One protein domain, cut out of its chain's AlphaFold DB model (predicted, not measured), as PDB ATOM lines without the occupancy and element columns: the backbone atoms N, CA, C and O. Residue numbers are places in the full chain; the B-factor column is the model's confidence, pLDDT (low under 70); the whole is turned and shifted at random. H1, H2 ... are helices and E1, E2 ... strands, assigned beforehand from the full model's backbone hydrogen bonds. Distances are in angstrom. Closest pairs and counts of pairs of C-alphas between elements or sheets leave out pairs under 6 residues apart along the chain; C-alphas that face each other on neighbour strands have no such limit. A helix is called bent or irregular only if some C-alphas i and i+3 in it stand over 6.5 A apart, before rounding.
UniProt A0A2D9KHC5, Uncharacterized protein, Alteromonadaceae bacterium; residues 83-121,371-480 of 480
ATOM      1  N   ASN A  83      15.040 -20.297  -5.231       84.62
ATOM      2  CA  ASN A  83      16.091 -21.237  -5.622       84.62
ATOM      3  C   ASN A  83      16.090 -22.519  -4.773       84.62
ATOM      4  O   ASN A  83      16.298 -23.608  -5.311       84.62
ATOM      5  N   LEU A  84      15.865 -22.416  -3.460       81.38
ATOM      6  CA  LEU A  84      15.783 -23.576  -2.572       81.38
ATOM      7  C   LEU A  84      14.569 -24.450  -2.914       81.38
ATOM      8  O   LEU A  84      14.706 -25.658  -3.107       81.38
ATOM      9  N   VAL A  85      13.396 -23.831  -3.032       78.62
ATOM     10  CA  VAL A  85      12.137 -24.517  -3.336       78.62
ATOM     11  C   VAL A  85      12.190 -25.173  -4.712       78.62
ATOM     12  O   VAL A  85      11.846 -26.346  -4.844       78.62
ATOM     13  N   SER A  86      12.694 -24.469  -5.729       80.69
ATOM     14  CA  SER A  86      12.868 -25.021  -7.073       80.69
ATOM     15  C   SER A  86      13.775 -26.250  -7.072       80.69
ATOM     16  O   SER A  86      13.441 -27.231  -7.729       80.69
ATOM     17  N   LYS A  87      14.874 -26.256  -6.301       83.81
ATOM     18  CA  LYS A  87      15.739 -27.443  -6.170       83.81
ATOM     19  C   LYS A  87      14.994 -28.637  -5.572       83.81
ATOM     20  O   LYS A  87      15.145 -29.744  -6.074       83.81
ATOM     21  N   VAL A  88      14.178 -28.418  -4.539       79.69
ATOM     22  CA  VAL A  88      13.388 -29.486  -3.898       79.69
ATOM     23  C   VAL A  88      12.330 -30.040  -4.855       79.69
ATOM     24  O   VAL A  88      12.199 -31.257  -4.980       79.69
ATOM     25  N   VAL A  89      11.593 -29.170  -5.548       79.50
ATOM     26  CA  VAL A  89      10.576 -29.574  -6.532       79.50
ATOM     27  C   VAL A  89      11.220 -30.372  -7.666       79.50
ATOM     28  O   VAL A  89      10.769 -31.477  -7.963       79.50
ATOM     29  N   LEU A  90      12.293 -29.844  -8.266       83.38
ATOM     30  CA  LEU A  90      12.998 -30.502  -9.366       83.38
ATOM     31  C   LEU A  90      13.556 -31.858  -8.939       83.38
ATOM     32  O   LEU A  90      13.347 -32.832  -9.648       83.38
ATOM     33  N   ALA A  91      14.150 -31.957  -7.746       86.50
ATOM     34  CA  ALA A  91      14.640 -33.231  -7.226       86.50
ATOM     35  C   ALA A  91      13.522 -34.279  -7.085       86.50
ATOM     36  O   ALA A  91      13.728 -35.437  -7.436       86.50
ATOM     37  N   ASN A  92      12.327 -33.892  -6.618       86.12
ATOM     38  CA  ASN A  92      11.195 -34.822  -6.509       86.12
ATOM     39  C   ASN A  92      10.609 -35.189  -7.883       86.12
ATOM     40  O   ASN A  92      10.230 -36.341  -8.082       86.12
ATOM     41  N   LEU A  93      10.556 -34.253  -8.838       84.88
ATOM     42  CA  LEU A  93      10.123 -34.535 -10.213       84.88
ATOM     43  C   LEU A  93      11.107 -35.459 -10.942       84.88
ATOM     44  O   LEU A  93      10.686 -36.400 -11.616       84.88
ATOM     45  N   ASP A  94      12.407 -35.229 -10.774       89.12
ATOM     46  CA  ASP A  94      13.458 -36.079 -11.329       89.12
ATOM     47  C   ASP A  94      13.422 -37.473 -10.697       89.12
ATOM     48  O   ASP A  94      13.488 -38.472 -11.415       89.12
ATOM     49  N   LEU A  95      13.234 -37.560  -9.375       90.81
ATOM     50  CA  LEU A  95      13.057 -38.830  -8.670       90.81
ATOM     51  C   LEU A  95      11.813 -39.582  -9.165       90.81
ATOM     52  O   LEU A  95      11.888 -40.778  -9.457       90.81
ATOM     53  N   ALA A  96      10.683 -38.886  -9.319       89.31
ATOM     54  CA  ALA A  96       9.451 -39.462  -9.848       89.31
ATOM     55  C   ALA A  96       9.680 -40.066 -11.240       89.31
ATOM     56  O   ALA A  96       9.362 -41.233 -11.486       89.31
ATOM     57  N   ARG A  97      10.263 -39.270 -12.143       87.50
ATOM     58  CA  ARG A  97      10.431 -39.617 -13.554       87.50
ATOM     59  C   ARG A  97      11.474 -40.703 -13.781       87.50
ATOM     60  O   ARG A  97      11.230 -41.615 -14.567       87.50
ATOM     61  N   ASN A  98      12.629 -40.590 -13.133       90.38
ATOM     62  CA  ASN A  98      13.796 -41.413 -13.446       90.38
ATOM     63  C   ASN A  98      13.912 -42.650 -12.552       90.38
ATOM     64  O   ASN A  98      14.569 -43.607 -12.949       90.38
ATOM     65  N   HIS A  99      13.258 -42.663 -11.386       91.06
ATOM     66  CA  HIS A  99      13.351 -43.776 -10.441       91.06
ATOM     67  C   HIS A  99      11.989 -44.398 -10.128       91.06
ATOM     68  O   HIS A  99      11.794 -45.586 -10.390       91.06
ATOM     69  N   VAL A 100      11.018 -43.627  -9.625       92.81
ATOM     70  CA  VAL A 100       9.739 -44.185  -9.143       92.81
ATOM     71  C   VAL A 100       8.914 -44.808 -10.265       92.81
ATOM     72  O   VAL A 100       8.474 -45.950 -10.128       92.81
ATOM     73  N   ILE A 101       8.705 -44.100 -11.380       90.94
ATOM     74  CA  ILE A 101       7.909 -44.609 -12.509       90.94
ATOM     75  C   ILE A 101       8.538 -45.881 -13.111       90.94
ATOM     76  O   ILE A 101       7.824 -46.882 -13.227       90.94
ATOM     77  N   PRO A 102       9.849 -45.919 -13.436       93.94
ATOM     78  CA  PRO A 102      10.504 -47.146 -13.892       93.94
ATOM     79  C   PRO A 102      10.401 -48.296 -12.884       93.94
ATOM     80  O   PRO A 102      10.010 -49.398 -13.261       93.94
ATOM     81  N   THR A 103      10.654 -48.030 -11.599       93.81
ATOM     82  CA  THR A 103      10.560 -49.044 -10.533       93.81
ATOM     83  C   THR A 103       9.143 -49.607 -10.419       93.81
ATOM     84  O   THR A 103       8.952 -50.814 -10.290       93.81
ATOM     85  N   THR A 104       8.130 -48.744 -10.533       94.88
ATOM     86  CA  THR A 104       6.716 -49.144 -10.540       94.88
ATOM     87  C   THR A 104       6.406 -50.055 -11.723       94.88
ATOM     88  O   THR A 104       5.680 -51.036 -11.569       94.88
ATOM     89  N   LYS A 105       6.976 -49.777 -12.902       94.56
ATOM     90  CA  LYS A 105       6.806 -50.628 -14.084       94.56
ATOM     91  C   LYS A 105       7.400 -52.021 -13.859       94.56
ATOM     92  O   LYS A 105       6.706 -53.007 -14.087       94.56
ATOM     93  N   THR A 106       8.624 -52.108 -13.337       94.56
ATOM     94  CA  THR A 106       9.259 -53.390 -12.983       94.56
ATOM     95  C   THR A 106       8.445 -54.156 -11.939       94.56
ATOM     96  O   THR A 106       8.223 -55.360 -12.070       94.56
ATOM     97  N   LEU A 107       7.947 -53.459 -10.913       95.75
ATOM     98  CA  LEU A 107       7.089 -54.062  -9.897       95.75
ATOM     99  C   LEU A 107       5.795 -54.615 -10.511       95.75
ATOM    100  O   LEU A 107       5.372 -55.716 -10.161       95.75
ATOM    101  N   ARG A 108       5.188 -53.876 -11.445       95.75
ATOM    102  CA  ARG A 108       3.970 -54.284 -12.153       95.75
ATOM    103  C   ARG A 108       4.176 -55.545 -12.985       95.75
ATOM    104  O   ARG A 108       3.330 -56.428 -12.933       95.75
ATOM    105  N   GLU A 109       5.290 -55.664 -13.699       95.31
ATOM    106  CA  GLU A 109       5.614 -56.865 -14.486       95.31
ATOM    107  C   GLU A 109       5.711 -58.117 -13.587       95.31
ATOM    108  O   GLU A 109       5.127 -59.167 -13.882       95.31
ATOM    109  N   LYS A 110       6.364 -57.993 -12.424       94.12
ATOM    110  CA  LYS A 110       6.418 -59.068 -11.414       94.12
ATOM    111  C   LYS A 110       5.039 -59.370 -10.827       94.12
ATOM    112  O   LYS A 110       4.660 -60.534 -10.706       94.12
ATOM    113  N   TYR A 111       4.281 -58.333 -10.478       94.94
ATOM    114  CA  TYR A 111       2.920 -58.453  -9.957       94.94
ATOM    115  C   TYR A 111       2.011 -59.213 -10.929       94.94
ATOM    116  O   TYR A 111       1.341 -60.154 -10.510       94.94
ATOM    117  N   GLN A 112       2.045 -58.873 -12.220       93.44
ATOM    118  CA  GLN A 112       1.267 -59.551 -13.261       93.44
ATOM    119  C   GLN A 112       1.641 -61.031 -13.367       93.44
ATOM    120  O   GLN A 112       0.756 -61.880 -13.372       93.44
ATOM    121  N   THR A 113       2.934 -61.361 -13.302       91.19
ATOM    122  CA  THR A 113       3.396 -62.761 -13.284       91.19
ATOM    123  C   THR A 113       2.814 -63.552 -12.103       91.19
ATOM    124  O   THR A 113       2.447 -64.722 -12.241       91.19
ATOM    125  N   TYR A 114       2.722 -62.945 -10.915       89.50
ATOM    126  CA  TYR A 114       2.102 -63.592  -9.755       89.50
ATOM    127  C   TYR A 114       0.580 -63.653  -9.850       89.50
ATOM    128  O   TYR A 114      -0.002 -64.648  -9.420       89.50
ATOM    129  N   MET A 115      -0.054 -62.629 -10.420       88.19
ATOM    130  CA  MET A 115      -1.495 -62.603 -10.641       88.19
ATOM    131  C   MET A 115      -1.936 -63.659 -11.644       88.19
ATOM    132  O   MET A 115      -2.875 -64.377 -11.346       88.19
ATOM    133  N   GLU A 116      -1.228 -63.849 -12.756       84.88
ATOM    134  CA  GLU A 116      -1.530 -64.914 -13.724       84.88
ATOM    135  C   GLU A 116      -1.488 -66.303 -13.066       84.88
ATOM    136  O   GLU A 116      -2.374 -67.135 -13.264       84.88
ATOM    137  N   ARG A 117      -0.487 -66.545 -12.210       77.31
ATOM    138  CA  ARG A 117      -0.397 -67.786 -11.424       77.31
ATOM    139  C   ARG A 117      -1.563 -67.915 -10.445       77.31
ATOM    140  O   ARG A 117      -2.172 -68.978 -10.355       77.31
ATOM    141  N   ALA A 118      -1.887 -66.837  -9.736       76.31
ATOM    142  CA  ALA A 118      -2.982 -66.826  -8.779       76.31
ATOM    143  C   ALA A 118      -4.352 -66.968  -9.458       76.31
ATOM    144  O   ALA A 118      -5.228 -67.618  -8.904       76.31
ATOM    145  N   GLU A 119      -4.552 -66.418 -10.654       74.75
ATOM    146  CA  GLU A 119      -5.775 -66.569 -11.442       74.75
ATOM    147  C   GLU A 119      -5.977 -68.012 -11.889       74.75
ATOM    148  O   GLU A 119      -7.091 -68.521 -11.788       74.75
ATOM    149  N   LEU A 120      -4.912 -68.702 -12.311       67.88
ATOM    150  CA  LEU A 120      -4.966 -70.137 -12.598       67.88
ATOM    151  C   LEU A 120      -5.347 -70.940 -11.348       67.88
ATOM    152  O   LEU A 120      -6.224 -71.804 -11.414       67.88
ATOM    153  N   ASP A 121      -4.747 -70.615 -10.202       65.50
ATOM    154  CA  ASP A 121      -5.028 -71.283  -8.927       65.50
ATOM    155  C   ASP A 121      -6.447 -70.984  -8.406       65.50
ATOM    156  O   ASP A 121      -7.127 -71.866  -7.880       65.50
ATOM    157  N   ALA A 371      -5.417 -62.484  -3.434       85.06
ATOM    158  CA  ALA A 371      -4.391 -62.743  -4.437       85.06
ATOM    159  C   ALA A 371      -3.694 -61.462  -4.904       85.06
ATOM    160  O   ALA A 371      -2.475 -61.469  -5.008       85.06
ATOM    161  N   GLN A 372      -4.423 -60.361  -5.099       89.62
ATOM    162  CA  GLN A 372      -3.855 -59.057  -5.441       89.62
ATOM    163  C   GLN A 372      -2.916 -58.560  -4.332       89.62
ATOM    164  O   GLN A 372      -1.780 -58.171  -4.608       89.62
ATOM    165  N   GLN A 373      -3.334 -58.641  -3.064       89.19
ATOM    166  CA  GLN A 373      -2.472 -58.276  -1.935       89.19
ATOM    167  C   GLN A 373      -1.214 -59.155  -1.863       89.19
ATOM    168  O   GLN A 373      -0.107 -58.640  -1.699       89.19
ATOM    169  N   GLU A 374      -1.356 -60.476  -2.002       87.69
ATOM    170  CA  GLU A 374      -0.221 -61.402  -1.935       87.69
ATOM    171  C   GLU A 374       0.723 -61.252  -3.136       87.69
ATOM    172  O   GLU A 374       1.941 -61.257  -2.959       87.69
ATOM    173  N   ALA A 375       0.191 -61.055  -4.343       90.94
ATOM    174  CA  ALA A 375       0.973 -60.801  -5.547       90.94
ATOM    175  C   ALA A 375       1.785 -59.509  -5.412       90.94
ATOM    176  O   ALA A 375       2.983 -59.511  -5.698       90.94
ATOM    177  N   ALA A 376       1.178 -58.429  -4.904       93.38
ATOM    178  CA  ALA A 376       1.883 -57.174  -4.652       93.38
ATOM    179  C   ALA A 376       2.980 -57.354  -3.591       93.38
ATOM    180  O   ALA A 376       4.096 -56.862  -3.757       93.38
ATOM    181  N   ARG A 377       2.703 -58.132  -2.536       92.75
ATOM    182  CA  ARG A 377       3.679 -58.455  -1.487       92.75
ATOM    183  C   ARG A 377       4.877 -59.235  -2.030       92.75
ATOM    184  O   ARG A 377       6.014 -58.925  -1.678       92.75
ATOM    185  N   LEU A 378       4.635 -60.260  -2.848       90.50
ATOM    186  CA  LEU A 378       5.686 -61.085  -3.450       90.50
ATOM    187  C   LEU A 378       6.502 -60.291  -4.469       90.50
ATOM    188  O   LEU A 378       7.727 -60.313  -4.401       90.50
ATOM    189  N   ALA A 379       5.837 -59.527  -5.336       94.38
ATOM    190  CA  ALA A 379       6.495 -58.648  -6.294       94.38
ATOM    191  C   ALA A 379       7.412 -57.639  -5.591       94.38
ATOM    192  O   ALA A 379       8.559 -57.463  -5.999       94.38
ATOM    193  N   MET A 380       6.943 -57.036  -4.493       93.88
ATOM    194  CA  MET A 380       7.730 -56.075  -3.722       93.88
ATOM    195  C   MET A 380       8.909 -56.736  -3.009       93.88
ATOM    196  O   MET A 380       9.999 -56.174  -2.951       93.88
ATOM    197  N   ARG A 381       8.708 -57.943  -2.470       90.94
ATOM    198  CA  ARG A 381       9.786 -58.714  -1.847       90.94
ATOM    199  C   ARG A 381      10.898 -59.005  -2.852       90.94
ATOM    200  O   ARG A 381      12.063 -58.810  -2.526       90.94
ATOM    201  N   ASP A 382      10.535 -59.468  -4.040       92.12
ATOM    202  CA  ASP A 382      11.496 -59.821  -5.078       92.12
ATOM    203  C   ASP A 382      12.232 -58.582  -5.594       92.12
ATOM    204  O   ASP A 382      13.452 -58.611  -5.700       92.12
ATOM    205  N   LEU A 383      11.525 -57.461  -5.780       93.50
ATOM    206  CA  LEU A 383      12.148 -56.175  -6.098       93.50
ATOM    207  C   LEU A 383      13.193 -55.763  -5.041       93.50
ATOM    208  O   LEU A 383      14.322 -55.453  -5.392       93.50
ATOM    209  N   VAL A 384      12.851 -55.796  -3.747       91.19
ATOM    210  CA  VAL A 384      13.776 -55.424  -2.652       91.19
ATOM    211  C   VAL A 384      14.992 -56.355  -2.569       91.19
ATOM    212  O   VAL A 384      16.078 -55.923  -2.186       91.19
ATOM    213  N   ASN A 385      14.827 -57.632  -2.913       90.31
ATOM    214  CA  ASN A 385      15.926 -58.598  -2.911       90.31
ATOM    215  C   ASN A 385      16.873 -58.433  -4.106       90.31
ATOM    216  O   ASN A 385      18.033 -58.817  -3.998       90.31
ATOM    217  N   GLU A 386      16.388 -57.878  -5.217       91.00
ATOM    218  CA  GLU A 386      17.181 -57.610  -6.422       91.00
ATOM    219  C   GLU A 386      17.960 -56.290  -6.355       91.00
ATOM    220  O   GLU A 386      18.923 -56.120  -7.098       91.00
ATOM    221  N   LEU A 387      17.569 -55.369  -5.469       88.88
ATOM    222  CA  LEU A 387      18.297 -54.122  -5.240       88.88
ATOM    223  C   LEU A 387      19.607 -54.369  -4.472       88.88
ATOM    224  O   LEU A 387      19.660 -55.153  -3.510       88.88
ATOM    225  N   GLU A 388      20.656 -53.651  -4.878       86.88
ATOM    226  CA  GLU A 388      21.944 -53.635  -4.178       86.88
ATOM    227  C   GLU A 388      21.836 -52.908  -2.825       86.88
ATOM    228  O   GLU A 388      20.940 -52.093  -2.608       86.88
ATOM    229  N   GLU A 389      22.713 -53.237  -1.868       79.94
ATOM    230  CA  GLU A 389      22.601 -52.718  -0.490       79.94
ATOM    231  C   GLU A 389      22.764 -51.199  -0.387       79.94
ATOM    232  O   GLU A 389      22.176 -50.585   0.499       79.94
ATOM    233  N   ASP A 390      23.515 -50.589  -1.300       82.81
ATOM    234  CA  ASP A 390      23.723 -49.143  -1.391       82.81
ATOM    235  C   ASP A 390      22.490 -48.380  -1.906       82.81
ATOM    236  O   ASP A 390      22.365 -47.177  -1.681       82.81
ATOM    237  N   GLN A 391      21.558 -49.077  -2.560       79.75
ATOM    238  CA  GLN A 391      20.307 -48.518  -3.075       79.75
ATOM    239  C   GLN A 391      19.159 -48.589  -2.058       79.75
ATOM    240  O   GLN A 391      18.082 -48.042  -2.305       79.75
ATOM    241  N   LEU A 392      19.354 -49.275  -0.926       84.38
ATOM    242  CA  LEU A 392      18.305 -49.503   0.062       84.38
ATOM    243  C   LEU A 392      18.314 -48.423   1.157       84.38
ATOM    244  O   LEU A 392      19.322 -48.247   1.841       84.38
ATOM    245  N   PRO A 393      17.178 -47.748   1.416       81.81
ATOM    246  CA  PRO A 393      17.096 -46.737   2.475       81.81
ATOM    247  C   PRO A 393      17.088 -47.345   3.889       81.81
ATOM    248  O   PRO A 393      17.434 -46.674   4.859       81.81
ATOM    249  N   TYR A 394      16.679 -48.612   4.018       87.81
ATOM    250  CA  TYR A 394      16.560 -49.348   5.280       87.81
ATOM    251  C   TYR A 394      16.926 -50.823   5.078       87.81
ATOM    252  O   TYR A 394      17.080 -51.288   3.948       87.81
ATOM    253  N   SER A 395      17.018 -51.590   6.169       86.56
ATOM    254  CA  SER A 395      17.275 -53.029   6.077       86.56
ATOM    255  C   SER A 395      16.171 -53.745   5.283       86.56
ATOM    256  O   SER A 395      14.993 -53.386   5.366       86.56
ATOM    257  N   ARG A 396      16.519 -54.812   4.547       87.12
ATOM    258  CA  ARG A 396      15.536 -55.607   3.777       87.12
ATOM    259  C   ARG A 396      14.380 -56.104   4.655       87.12
ATOM    260  O   ARG A 396      13.228 -56.093   4.229       87.12
ATOM    261  N   SER A 397      14.675 -56.486   5.901       83.62
ATOM    262  CA  SER A 397      13.663 -56.915   6.876       83.62
ATOM    263  C   SER A 397      12.643 -55.811   7.172       83.62
ATOM    264  O   SER A 397      11.438 -56.072   7.154       83.62
ATOM    265  N   ASP A 398      13.109 -54.580   7.390       88.31
ATOM    266  CA  ASP A 398      12.240 -53.435   7.683       88.31
ATOM    267  C   ASP A 398      11.398 -53.053   6.465       88.31
ATOM    268  O   ASP A 398      10.198 -52.819   6.589       88.31
ATOM    269  N   LEU A 399      11.985 -53.088   5.265       88.56
ATOM    270  CA  LEU A 399      11.268 -52.826   4.015       88.56
ATOM    271  C   LEU A 399      10.161 -53.857   3.759       88.56
ATOM    272  O   LEU A 399       9.047 -53.494   3.383       88.56
ATOM    273  N   HIS A 400      10.417 -55.142   4.019       87.94
ATOM    274  CA  HIS A 400       9.385 -56.178   3.929       87.94
ATOM    275  C   HIS A 400       8.296 -56.031   5.001       87.94
ATOM    276  O   HIS A 400       7.133 -56.354   4.747       87.94
ATOM    277  N   ALA A 401       8.648 -55.585   6.211       87.00
ATOM    278  CA  ALA A 401       7.670 -55.294   7.255       87.00
ATOM    279  C   ALA A 401       6.773 -54.119   6.852       87.00
ATOM    280  O   ALA A 401       5.550 -54.254   6.882       87.00
ATOM    281  N   LYS A 402       7.377 -53.036   6.362       89.75
ATOM    282  CA  LYS A 402       6.678 -51.845   5.888       89.75
ATOM    283  C   LYS A 402       5.764 -52.131   4.701       89.75
ATOM    284  O   LYS A 402       4.610 -51.729   4.709       89.75
ATOM    285  N   ALA A 403       6.224 -52.921   3.728       90.06
ATOM    286  CA  ALA A 403       5.389 -53.343   2.604       90.06
ATOM    287  C   ALA A 403       4.128 -54.100   3.063       90.06
ATOM    288  O   ALA A 403       3.052 -53.903   2.503       90.06
ATOM    289  N   ARG A 404       4.237 -54.946   4.101       88.00
ATOM    290  CA  ARG A 404       3.074 -55.641   4.682       88.00
ATOM    291  C   ARG A 404       2.111 -54.682   5.373       88.00
ATOM    292  O   ARG A 404       0.906 -54.863   5.241       88.00
ATOM    293  N   GLU A 405       2.635 -53.701   6.098       91.19
ATOM    294  CA  GLU A 405       1.831 -52.675   6.763       91.19
ATOM    295  C   GLU A 405       1.050 -51.838   5.741       91.19
ATOM    296  O   GLU A 405      -0.177 -51.796   5.812       91.19
ATOM    297  N   CYS A 406       1.730 -51.291   4.726       90.12
ATOM    298  CA  CYS A 406       1.110 -50.516   3.646       90.12
ATOM    299  C   CYS A 406       0.001 -51.306   2.936       90.12
ATOM    300  O   CYS A 406      -1.116 -50.818   2.768       90.12
ATOM    301  N   LEU A 407       0.275 -52.563   2.566       90.12
ATOM    302  CA  LEU A 407      -0.712 -53.424   1.906       90.12
ATOM    303  C   LEU A 407      -1.928 -53.730   2.787       90.12
ATOM    304  O   LEU A 407      -3.022 -53.911   2.255       90.12
ATOM    305  N   GLY A 408      -1.761 -53.762   4.113       85.62
ATOM    306  CA  GLY A 408      -2.854 -53.941   5.069       85.62
ATOM    307  C   GLY A 408      -3.824 -52.756   5.127       85.62
ATOM    308  O   GLY A 408      -4.971 -52.937   5.533       85.62
ATOM    309  N   CYS A 409      -3.395 -51.567   4.698       87.88
ATOM    310  CA  CYS A 409      -4.216 -50.357   4.683       87.88
ATOM    311  C   CYS A 409      -5.050 -50.186   3.401       87.88
ATOM    312  O   CYS A 409      -6.027 -49.435   3.410       87.88
ATOM    313  N   TYR A 410      -4.699 -50.857   2.299       87.94
ATOM    314  CA  TYR A 410      -5.438 -50.728   1.041       87.94
ATOM    315  C   TYR A 410      -6.690 -51.603   1.028       87.94
ATOM    316  O   TYR A 410      -6.600 -52.817   0.948       87.94
ATOM    317  N   GLU A 411      -7.869 -50.983   1.025       85.56
ATOM    318  CA  GLU A 411      -9.151 -51.652   0.772       85.56
ATOM    319  C   GLU A 411      -9.274 -52.230  -0.664       85.56
ATOM    320  O   GLU A 411      -8.666 -51.703  -1.603       85.56
ATOM    321  N   PRO A 412     -10.173 -53.211  -0.901       82.12
ATOM    322  CA  PRO A 412     -10.395 -53.800  -2.228       82.12
ATOM    323  C   PRO A 412     -10.705 -52.797  -3.345       82.12
ATOM    324  O   PRO A 412     -10.381 -53.031  -4.505       82.12
ATOM    325  N   ARG A 413     -11.321 -51.653  -3.013       85.38
ATOM    326  CA  ARG A 413     -11.647 -50.609  -3.995       85.38
ATOM    327  C   ARG A 413     -10.415 -50.000  -4.669       85.38
ATOM    328  O   ARG A 413     -10.538 -49.569  -5.809       85.38
ATOM    329  N   TYR A 414      -9.269 -49.957  -3.982       84.31
ATOM    330  CA  TYR A 414      -8.054 -49.329  -4.507       84.31
ATOM    331  C   TYR A 414      -7.409 -50.182  -5.598       84.31
ATOM    332  O   TYR A 414      -6.921 -49.644  -6.581       84.31
ATOM    333  N   PHE A 415      -7.517 -51.509  -5.502       84.50
ATOM    334  CA  PHE A 415      -6.993 -52.443  -6.504       84.50
ATOM    335  C   PHE A 415      -7.757 -52.436  -7.841       84.50
ATOM    336  O   PHE A 415      -7.395 -53.173  -8.755       84.50
ATOM    337  N   LYS A 416      -8.794 -51.597  -7.988       84.69
ATOM    338  CA  LYS A 416      -9.358 -51.274  -9.308       84.69
ATOM    339  C   LYS A 416      -8.353 -50.530 -10.189       84.69
ATOM    340  O   LYS A 416      -8.409 -50.675 -11.404       84.69
ATOM    341  N   ASP A 417      -7.459 -49.761  -9.572       87.94
ATOM    342  CA  ASP A 417      -6.324 -49.119 -10.222       87.94
ATOM    343  C   ASP A 417      -5.028 -49.716  -9.662       87.94
ATOM    344  O   ASP A 417      -4.446 -49.245  -8.680       87.94
ATOM    345  N   GLU A 418      -4.590 -50.815 -10.279       89.12
ATOM    346  CA  GLU A 418      -3.361 -51.504  -9.880       89.12
ATOM    347  C   GLU A 418      -2.129 -50.594  -9.970       89.12
ATOM    348  O   GLU A 418      -1.213 -50.716  -9.158       89.12
ATOM    349  N   VAL A 419      -2.103 -49.657 -10.924       90.12
ATOM    350  CA  VAL A 419      -0.947 -48.785 -11.153       90.12
ATOM    351  C   VAL A 419      -0.812 -47.811  -9.994       90.12
ATOM    352  O   VAL A 419       0.283 -47.662  -9.449       90.12
ATOM    353  N   TYR A 420      -1.925 -47.216  -9.563       90.50
ATOM    354  CA  TYR A 420      -1.952 -46.338  -8.400       90.50
ATOM    355  C   TYR A 420      -1.463 -47.047  -7.129       90.50
ATOM    356  O   TYR A 420      -0.616 -46.509  -6.405       90.50
ATOM    357  N   VAL A 421      -1.962 -48.261  -6.863       92.25
ATOM    358  CA  VAL A 421      -1.602 -49.031  -5.659       92.25
ATOM    359  C   VAL A 421      -0.125 -49.406  -5.666       92.25
ATOM    360  O   VAL A 421       0.572 -49.177  -4.680       92.25
ATOM    361  N   LEU A 422       0.377 -49.946  -6.778       95.00
ATOM    362  CA  LEU A 422       1.775 -50.361  -6.885       95.00
ATOM    363  C   LEU A 422       2.726 -49.162  -6.808       95.00
ATOM    364  O   LEU A 422       3.742 -49.238  -6.119       95.00
ATOM    365  N   ARG A 423       2.382 -48.034  -7.441       94.62
ATOM    366  CA  ARG A 423       3.164 -46.793  -7.341       94.62
ATOM    367  C   ARG A 423       3.178 -46.258  -5.913       94.62
ATOM    368  O   ARG A 423       4.235 -45.894  -5.407       94.62
ATOM    369  N   SER A 424       2.023 -46.254  -5.244       93.06
ATOM    370  CA  SER A 424       1.919 -45.858  -3.837       93.06
ATOM    371  C   SER A 424       2.776 -46.742  -2.935       93.06
ATOM    372  O   SER A 424       3.503 -46.215  -2.097       93.06
ATOM    373  N   LEU A 425       2.761 -48.058  -3.160       94.75
ATOM    374  CA  LEU A 425       3.585 -49.012  -2.425       94.75
ATOM    375  C   LEU A 425       5.085 -48.746  -2.628       94.75
ATOM    376  O   LEU A 425       5.836 -48.731  -1.656       94.75
ATOM    377  N   VAL A 426       5.525 -48.485  -3.865       94.81
ATOM    378  CA  VAL A 426       6.922 -48.117  -4.162       94.81
ATOM    379  C   VAL A 426       7.320 -46.853  -3.408       94.81
ATOM    380  O   VAL A 426       8.354 -46.843  -2.739       94.81
ATOM    381  N   CYS A 427       6.502 -45.802  -3.475       94.19
ATOM    382  CA  CYS A 427       6.792 -44.549  -2.789       94.19
ATOM    383  C   CYS A 427       6.855 -44.723  -1.265       94.19
ATOM    384  O   CYS A 427       7.778 -44.228  -0.628       94.19
ATOM    385  N   GLU A 428       5.897 -45.433  -0.670       92.06
ATOM    386  CA  GLU A 428       5.815 -45.603   0.784       92.06
ATOM    387  C   GLU A 428       6.891 -46.537   1.344       92.06
ATOM    388  O   GLU A 428       7.307 -46.377   2.493       92.06
ATOM    389  N   VAL A 429       7.372 -47.502   0.559       92.69
ATOM    390  CA  VAL A 429       8.388 -48.451   1.025       92.69
ATOM    391  C   VAL A 429       9.803 -47.959   0.730       92.69
ATOM    392  O   VAL A 429      10.626 -47.956   1.642       92.69
ATOM    393  N   LEU A 430      10.090 -47.522  -0.501       91.44
ATOM    394  CA  LEU A 430      11.451 -47.177  -0.944       91.44
ATOM    395  C   LEU A 430      11.775 -45.681  -0.873       91.44
ATOM    396  O   LEU A 430      12.945 -45.333  -0.797       91.44
ATOM    397  N   TYR A 431      10.775 -44.798  -0.890       91.25
ATOM    398  CA  TYR A 431      10.988 -43.345  -1.003       91.25
ATOM    399  C   TYR A 431      10.203 -42.550   0.045       91.25
ATOM    400  O   TYR A 431       9.756 -41.429  -0.204       91.25
ATOM    401  N   SER A 432       9.992 -43.143   1.221       88.12
ATOM    402  CA  SER A 432       9.086 -42.607   2.245       88.12
ATOM    403  C   SER A 432       9.526 -41.309   2.905       88.12
ATOM    404  O   SER A 432       8.729 -40.653   3.564       88.12
ATOM    405  N   ASP A 433      10.805 -40.992   2.795       86.25
ATOM    406  CA  ASP A 433      11.440 -39.769   3.273       86.25
ATOM    407  C   ASP A 433      11.333 -38.617   2.256       86.25
ATOM    408  O   ASP A 433      11.753 -37.496   2.539       86.25
ATOM    409  N   THR A 434      10.743 -38.868   1.084       87.44
ATOM    410  CA  THR A 434      10.601 -37.893  -0.003       87.44
ATOM    411  C   THR A 434       9.151 -37.442  -0.192       87.44
ATOM    412  O   THR A 434       8.206 -38.084   0.267       87.44
ATOM    413  N   ASN A 435       8.950 -36.349  -0.933       85.31
ATOM    414  CA  ASN A 435       7.617 -35.832  -1.269       85.31
ATOM    415  C   ASN A 435       7.085 -36.390  -2.601       85.31
ATOM    416  O   ASN A 435       6.085 -35.895  -3.128       85.31
ATOM    417  N   VAL A 436       7.734 -37.415  -3.159       88.88
ATOM    418  CA  VAL A 436       7.464 -37.908  -4.515       88.88
ATOM    419  C   VAL A 436       6.041 -38.439  -4.683       88.88
ATOM    420  O   VAL A 436       5.401 -38.167  -5.697       88.88
ATOM    421  N   LYS A 437       5.502 -39.117  -3.659       89.81
ATOM    422  CA  LYS A 437       4.110 -39.586  -3.653       89.81
ATOM    423  C   LYS A 437       3.134 -38.426  -3.797       89.81
ATOM    424  O   LYS A 437       2.236 -38.488  -4.620       89.81
ATOM    425  N   MET A 438       3.345 -37.360  -3.030       85.50
ATOM    426  CA  MET A 438       2.462 -36.199  -3.053       85.50
ATOM    427  C   MET A 438       2.465 -35.514  -4.422       85.50
ATOM    428  O   MET A 438       1.412 -35.096  -4.890       85.50
ATOM    429  N   VAL A 439       3.634 -35.416  -5.063       85.44
ATOM    430  CA  VAL A 439       3.747 -34.860  -6.418       85.44
ATOM    431  C   VAL A 439       2.956 -35.709  -7.411       85.44
ATOM    432  O   VAL A 439       2.176 -35.165  -8.184       85.44
ATOM    433  N   LEU A 440       3.115 -37.032  -7.362       88.56
ATOM    434  CA  LEU A 440       2.410 -37.956  -8.252       88.56
ATOM    435  C   LEU A 440       0.890 -37.939  -8.021       88.56
ATOM    436  O   LEU A 440       0.146 -37.811  -8.985       88.56
ATOM    437  N   ASP A 441       0.440 -37.966  -6.764       89.00
ATOM    438  CA  ASP A 441      -0.985 -37.900  -6.413       89.00
ATOM    439  C   ASP A 441      -1.624 -36.576  -6.883       89.00
ATOM    440  O   ASP A 441      -2.760 -36.560  -7.356       89.00
ATOM    441  N   ALA A 442      -0.897 -35.455  -6.788       84.19
ATOM    442  CA  ALA A 442      -1.370 -34.160  -7.281       84.19
ATOM    443  C   ALA A 442      -1.436 -34.108  -8.818       84.19
ATOM    444  O   ALA A 442      -2.350 -33.498  -9.373       84.19
ATOM    445  N   MET A 443      -0.503 -34.771  -9.511       84.19
ATOM    446  CA  MET A 443      -0.552 -34.908 -10.970       84.19
ATOM    447  C   MET A 443      -1.760 -35.737 -11.416       84.19
ATOM    448  O   MET A 443      -2.457 -35.313 -12.336       84.19
ATOM    449  N   ASP A 444      -2.052 -36.859 -10.748       86.25
ATOM    450  CA  ASP A 444      -3.231 -37.666 -11.088       86.25
ATOM    451  C   ASP A 444      -4.532 -36.909 -10.794       86.25
ATOM    452  O   ASP A 444      -5.492 -37.006 -11.550       86.25
ATOM    453  N   ALA A 445      -4.586 -36.139  -9.699       85.75
ATOM    454  CA  ALA A 445      -5.761 -35.341  -9.357       85.75
ATOM    455  C   ALA A 445      -6.044 -34.253 -10.407       85.75
ATOM    456  O   ALA A 445      -7.208 -33.983 -10.722       85.75
ATOM    457  N   ALA A 446      -4.991 -33.648 -10.967       84.62
ATOM    458  CA  ALA A 446      -5.106 -32.698 -12.068       84.62
ATOM    459  C   ALA A 446      -5.618 -33.382 -13.348       84.62
ATOM    460  O   ALA A 446      -6.584 -32.904 -13.937       84.62
ATOM    461  N   GLU A 447      -5.058 -34.540 -13.710       85.12
ATOM    462  CA  GLU A 447      -5.482 -35.330 -14.878       85.12
ATOM    463  C   GLU A 447      -6.931 -35.840 -14.751       85.12
ATOM    464  O   GLU A 447      -7.688 -35.846 -15.717       85.12
ATOM    465  N   GLN A 448      -7.362 -36.219 -13.545       85.31
ATOM    466  CA  GLN A 448      -8.749 -36.619 -13.285       85.31
ATOM    467  C   GLN A 448      -9.736 -35.450 -13.385       85.31
ATOM    468  O   GLN A 448     -10.897 -35.658 -13.742       85.31
ATOM    469  N   SER A 449      -9.297 -34.238 -13.033       84.44
ATOM    470  CA  SER A 449     -10.137 -33.035 -13.060       84.44
ATOM    471  C   SER A 449     -10.288 -32.471 -14.473       84.44
ATOM    472  O   SER A 449     -11.354 -31.957 -14.808       84.44
ATOM    473  N   ASP A 450      -9.243 -32.590 -15.292       86.31
ATOM    474  CA  ASP A 450      -9.232 -32.185 -16.695       86.31
ATOM    475  C   ASP A 450      -8.455 -33.209 -17.543       86.31
ATOM    476  O   ASP A 450      -7.231 -33.141 -17.612       86.31
ATOM    477  N   PRO A 451      -9.135 -34.158 -18.211       81.69
ATOM    478  CA  PRO A 451      -8.470 -35.194 -19.004       81.69
ATOM    479  C   PRO A 451      -7.714 -34.690 -20.246       81.69
ATOM    480  O   PRO A 451      -6.965 -35.464 -20.843       81.69
ATOM    481  N   GLU A 452      -7.924 -33.441 -20.683       86.06
ATOM    482  CA  GLU A 452      -7.213 -32.855 -21.834       86.06
ATOM    483  C   GLU A 452      -5.931 -32.112 -21.426       86.06
ATOM    484  O   GLU A 452      -5.157 -31.685 -22.291       86.06
ATOM    485  N   ILE A 453      -5.683 -31.977 -20.120       86.00
ATOM    486  CA  ILE A 453      -4.530 -31.260 -19.589       86.00
ATOM    487  C   ILE A 453      -3.217 -31.930 -20.015       86.00
ATOM    488  O   ILE A 453      -3.063 -33.156 -20.012       86.00
ATOM    489  N   SER A 454      -2.216 -31.129 -20.381       85.25
ATOM    490  CA  SER A 454      -0.920 -31.695 -20.749       85.25
ATOM    491  C   SER A 454      -0.165 -32.207 -19.507       85.25
ATOM    492  O   SER A 454      -0.240 -31.599 -18.436       85.25
ATOM    493  N   PRO A 455       0.694 -33.240 -19.627       78.25
ATOM    494  CA  PRO A 455       1.519 -33.711 -18.505       78.25
ATOM    495  C   PRO A 455       2.397 -32.613 -17.880       78.25
ATOM    496  O   PRO A 455       2.733 -32.658 -16.696       78.25
ATOM    497  N   ARG A 456       2.770 -31.607 -18.680       80.19
ATOM    498  CA  ARG A 456       3.531 -30.441 -18.224       80.19
ATOM    499  C   ARG A 456       2.690 -29.526 -17.332       80.19
ATOM    500  O   ARG A 456       3.220 -28.983 -16.367       80.19
ATOM    501  N   GLU A 457       1.413 -29.362 -17.647       83.06
ATOM    502  CA  GLU A 457       0.469 -28.591 -16.838       83.06
ATOM    503  C   GLU A 457       0.102 -29.348 -15.555       83.06
ATOM    504  O   GLU A 457       0.142 -28.739 -14.489       83.06
ATOM    505  N   CYS A 458      -0.086 -30.675 -15.592       81.44
ATOM    506  CA  CYS A 458      -0.212 -31.484 -14.366       81.44
ATOM    507  C   CYS A 458       0.977 -31.289 -13.416       81.44
ATOM    508  O   CYS A 458       0.798 -31.062 -12.220       81.44
ATOM    509  N   ALA A 459       2.205 -31.340 -13.944       78.25
ATOM    510  CA  ALA A 459       3.408 -31.115 -13.147       78.25
ATOM    511  C   ALA A 459       3.464 -29.690 -12.564       78.25
ATOM    512  O   ALA A 459       3.966 -29.496 -11.453       78.25
ATOM    513  N   LEU A 460       2.931 -28.693 -13.279       83.94
ATOM    514  CA  LEU A 460       2.815 -27.322 -12.782       83.94
ATOM    515  C   LEU A 460       1.814 -27.233 -11.622       83.94
ATOM    516  O   LEU A 460       2.147 -26.645 -10.596       83.94
ATOM    517  N   HIS A 461       0.637 -27.854 -11.742       82.69
ATOM    518  CA  HIS A 461      -0.344 -27.926 -10.655       82.69
ATOM    519  C   HIS A 461       0.238 -28.605  -9.411       82.69
ATOM    520  O   HIS A 461       0.187 -28.039  -8.320       82.69
ATOM    521  N   ALA A 462       0.898 -29.753  -9.583       80.81
ATOM    522  CA  ALA A 462       1.569 -30.453  -8.490       80.81
ATOM    523  C   ALA A 462       2.685 -29.615  -7.844       80.81
ATOM    524  O   ALA A 462       2.874 -29.647  -6.627       80.81
ATOM    525  N   THR A 463       3.406 -28.826  -8.646       81.81
ATOM    526  CA  THR A 463       4.417 -27.886  -8.145       81.81
ATOM    527  C   THR A 463       3.777 -26.798  -7.288       81.81
ATOM    528  O   THR A 463       4.263 -26.535  -6.190       81.81
ATOM    529  N   ILE A 464       2.681 -26.188  -7.748       83.62
ATOM    530  CA  ILE A 464       1.956 -25.159  -6.989       83.62
ATOM    531  C   ILE A 464       1.484 -25.723  -5.644       83.62
ATOM    532  O   ILE A 464       1.726 -25.100  -4.609       83.62
ATOM    533  N   ASP A 465       0.901 -26.921  -5.636       80.19
ATOM    534  CA  ASP A 465       0.424 -27.580  -4.414       80.19
ATOM    535  C   ASP A 465       1.557 -27.910  -3.436       80.19
ATOM    536  O   ASP A 465       1.435 -27.676  -2.229       80.19
ATOM    537  N   LEU A 466       2.684 -28.422  -3.942       79.69
ATOM    538  CA  LEU A 466       3.876 -28.698  -3.139       79.69
ATOM    539  C   LEU A 466       4.423 -27.412  -2.501       79.69
ATOM    540  O   LEU A 466       4.720 -27.408  -1.306       79.69
ATOM    541  N   ILE A 467       4.504 -26.316  -3.263       81.25
ATOM    542  CA  ILE A 467       4.954 -25.010  -2.759       81.25
ATOM    543  C   ILE A 467       3.985 -24.477  -1.704       81.25
ATOM    544  O   ILE A 467       4.419 -24.063  -0.629       81.25
ATOM    545  N   ALA A 468       2.680 -24.519  -1.974       82.25
ATOM    546  CA  ALA A 468       1.658 -24.034  -1.053       82.25
ATOM    547  C   ALA A 468       1.697 -24.789   0.284       82.25
ATOM    548  O   ALA A 468       1.669 -24.169   1.347       82.25
ATOM    549  N   ARG A 469       1.834 -26.121   0.253       79.75
ATOM    550  CA  ARG A 469       1.954 -26.951   1.463       79.75
ATOM    551  C   ARG A 469       3.270 -26.727   2.203       79.75
ATOM    552  O   ARG A 469       3.265 -26.680   3.430       79.75
ATOM    553  N   TRP A 470       4.378 -26.571   1.481       80.19
ATOM    554  CA  TRP A 470       5.680 -26.269   2.077       80.19
ATOM    555  C   TRP A 470       5.711 -24.886   2.741       80.19
ATOM    556  O   TRP A 470       6.304 -24.727   3.805       80.19
ATOM    557  N   LEU A 471       5.051 -23.883   2.158       79.81
ATOM    558  CA  LEU A 471       4.867 -22.582   2.803       79.81
ATOM    559  C   LEU A 471       3.948 -22.704   4.022       79.81
ATOM    560  O   LEU A 471       4.269 -22.181   5.086       79.81
ATOM    561  N   ALA A 472       2.842 -23.444   3.903       83.88
ATOM    562  CA  ALA A 472       1.901 -23.649   4.999       83.88
ATOM    563  C   ALA A 472       2.530 -24.366   6.206       83.88
ATOM    564  O   ALA A 472       2.213 -24.021   7.343       83.88
ATOM    565  N   SER A 473       3.450 -25.316   5.995       82.69
ATOM    566  CA  SER A 473       4.144 -26.016   7.088       82.69
ATOM    567  C   SER A 473       5.092 -25.120   7.895       82.69
ATOM    568  O   SER A 473       5.496 -25.492   8.994       82.69
ATOM    569  N   GLN A 474       5.416 -23.928   7.384       87.00
ATOM    570  CA  GLN A 474       6.230 -22.917   8.063       87.00
ATOM    571  C   GLN A 474       5.386 -21.883   8.821       87.00
ATOM    572  O   GLN A 474       5.940 -20.968   9.434       87.00
ATOM    573  N   ILE A 475       4.056 -22.013   8.797       88.12
ATOM    574  CA  ILE A 475       3.127 -21.110   9.474       88.12
ATOM    575  C   ILE A 475       2.664 -21.743  10.783       88.12
ATOM    576  O   ILE A 475       2.193 -22.879  10.828       88.12
ATOM    577  N   LYS A 476       2.729 -20.967  11.862       88.06
ATOM    578  CA  LYS A 476       2.112 -21.289  13.144       88.06
ATOM    579  C   LYS A 476       0.809 -20.511  13.294       88.06
ATOM    580  O   LYS A 476       0.792 -19.289  13.146       88.06
ATOM    581  N   VAL A 477      -0.266 -21.218  13.635       86.62
ATOM    582  CA  VAL A 477      -1.534 -20.601  14.041       86.62
ATOM    583  C   VAL A 477      -1.464 -20.294  15.532       86.62
ATOM    584  O   VAL A 477      -1.291 -21.198  16.350       86.62
ATOM    585  N   ASN A 478      -1.599 -19.021  15.885       81.88
ATOM    586  CA  ASN A 478      -1.739 -18.575  17.262       81.88
ATOM    587  C   ASN A 478      -3.212 -18.265  17.537       81.88
ATOM    588  O   ASN A 478      -3.882 -17.597  16.745       81.88
ATOM    589  N   TYR A 479      -3.701 -18.750  18.670       80.75
ATOM    590  CA  TYR A 479      -5.051 -18.491  19.155       80.75
ATOM    591  C   TYR A 479      -4.982 -17.319  20.134       80.75
ATOM    592  O   TYR A 479      -4.126 -17.337  21.023       80.75
ATOM    593  N   LYS A 480      -5.815 -16.296  19.917       62.19
ATOM    594  CA  LYS A 480      -5.983 -15.182  20.855       62.19
ATOM    595  C   LYS A 480      -6.851 -15.607  22.038       62.19
ATOM    596  O   LYS A 480      -7.821 -16.368  21.815       62.19
TER     597      LYS A 480
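What this domain is: This is residues 83 to 121 and 371 to 480 of the 480 residues of an uncharacterized protein of Alteromonadaceae bacterium (UniProt A0A2D9KHC5). One long bent helix, H1, forms a spine along most of the length of the body, and H2, H4, H5 and H6 pack on one side of it at steep angles, while H3 packs on H2 and H4 away from the spine. A tail, residues 472 to 480 with the strand E1, sticks out beyond H6. The printed part has 149 residues, with six named helices and then one named strand, in the order H1, H2, H3, H4, H5, H6, E1; the class is mostly helix. It is only just compact, close to loose, with a radius of gyration of the C-alphas of 17.2 A, and is elongated, spanning 59 by 38 by 36 A.

Where its parts are: H1, residues 83 to 121, was assigned as one helix by its hydrogen bonds but is bent: C-alphas 98 and 101 are 6.8 A apart. Its arm H1a, residues 83 to 98, begins at C-alpha 83 (16.091, -21.237, -5.622) and is 21.8 A long; its arm H1b, residues 101 to 121, is 29.9 A long and ends at C-alpha 121 (-5.028, -71.283, -8.927). H2 is residues 371 to 386, 22.3 A; H3 residues 396 to 409, 20.5 A; H4 residues 418 to 430, 17.8 A; H5 residues 436 to 449, 20.2 A; H6 residues 455 to 472, 25.6 A. E1, residues 475 to 479, 12.9 A, pairs with no named strand and ends at C-alpha 479 (-5.051, -18.491, 19.155).

How they stand to each other: H1a and H1b stand at a steep tilt of 35.0 degrees, only just past shallow. With residues 92 to 96 alone H1a touches H5, about perpendicular at 79 degrees; their closest C-alphas, of Asn 92 and Val 436, are 5.2 A apart. H1a and H6 only just touch, with 3 pairs of C-alphas within 8 A, the closest those of Val 89 and Thr 463 at 6.6 A. H1b touches H2 at a steep tilt of 48 degrees, the closest C-alphas being those of Tyr 111 and Ala 379, 5.1 A apart. H2, H3 and H4 form an up and down bundle, each running against the one before; H2 and H3 are a hairpin at a shallow tilt of 22 degrees, closest at the C-alphas of Arg 381 and His 400, 6.3 A. H5 touches H6 at a steep tilt of 57 degrees, closest at the C-alphas of Met 443 and Cys 458, 4.8 A. H3 is apart from H1a and H1b. In H1a, H1b, H2, H3, H4, H5 and H6 every O i to N i+4 pair is within hydrogen-bond range.

The domain as a whole: The C-alphas of Leu 120 and Lys 480, the two farthest apart, are 64.3 A apart. Residues 122 to 370 are not printed, and C-alphas 121 and 371 are 9.7 A apart across the cut. Of the links that are printed whole, none is long. The mean pLDDT of the printed part is 86.7; residues 120, 121 and 480 are under 70.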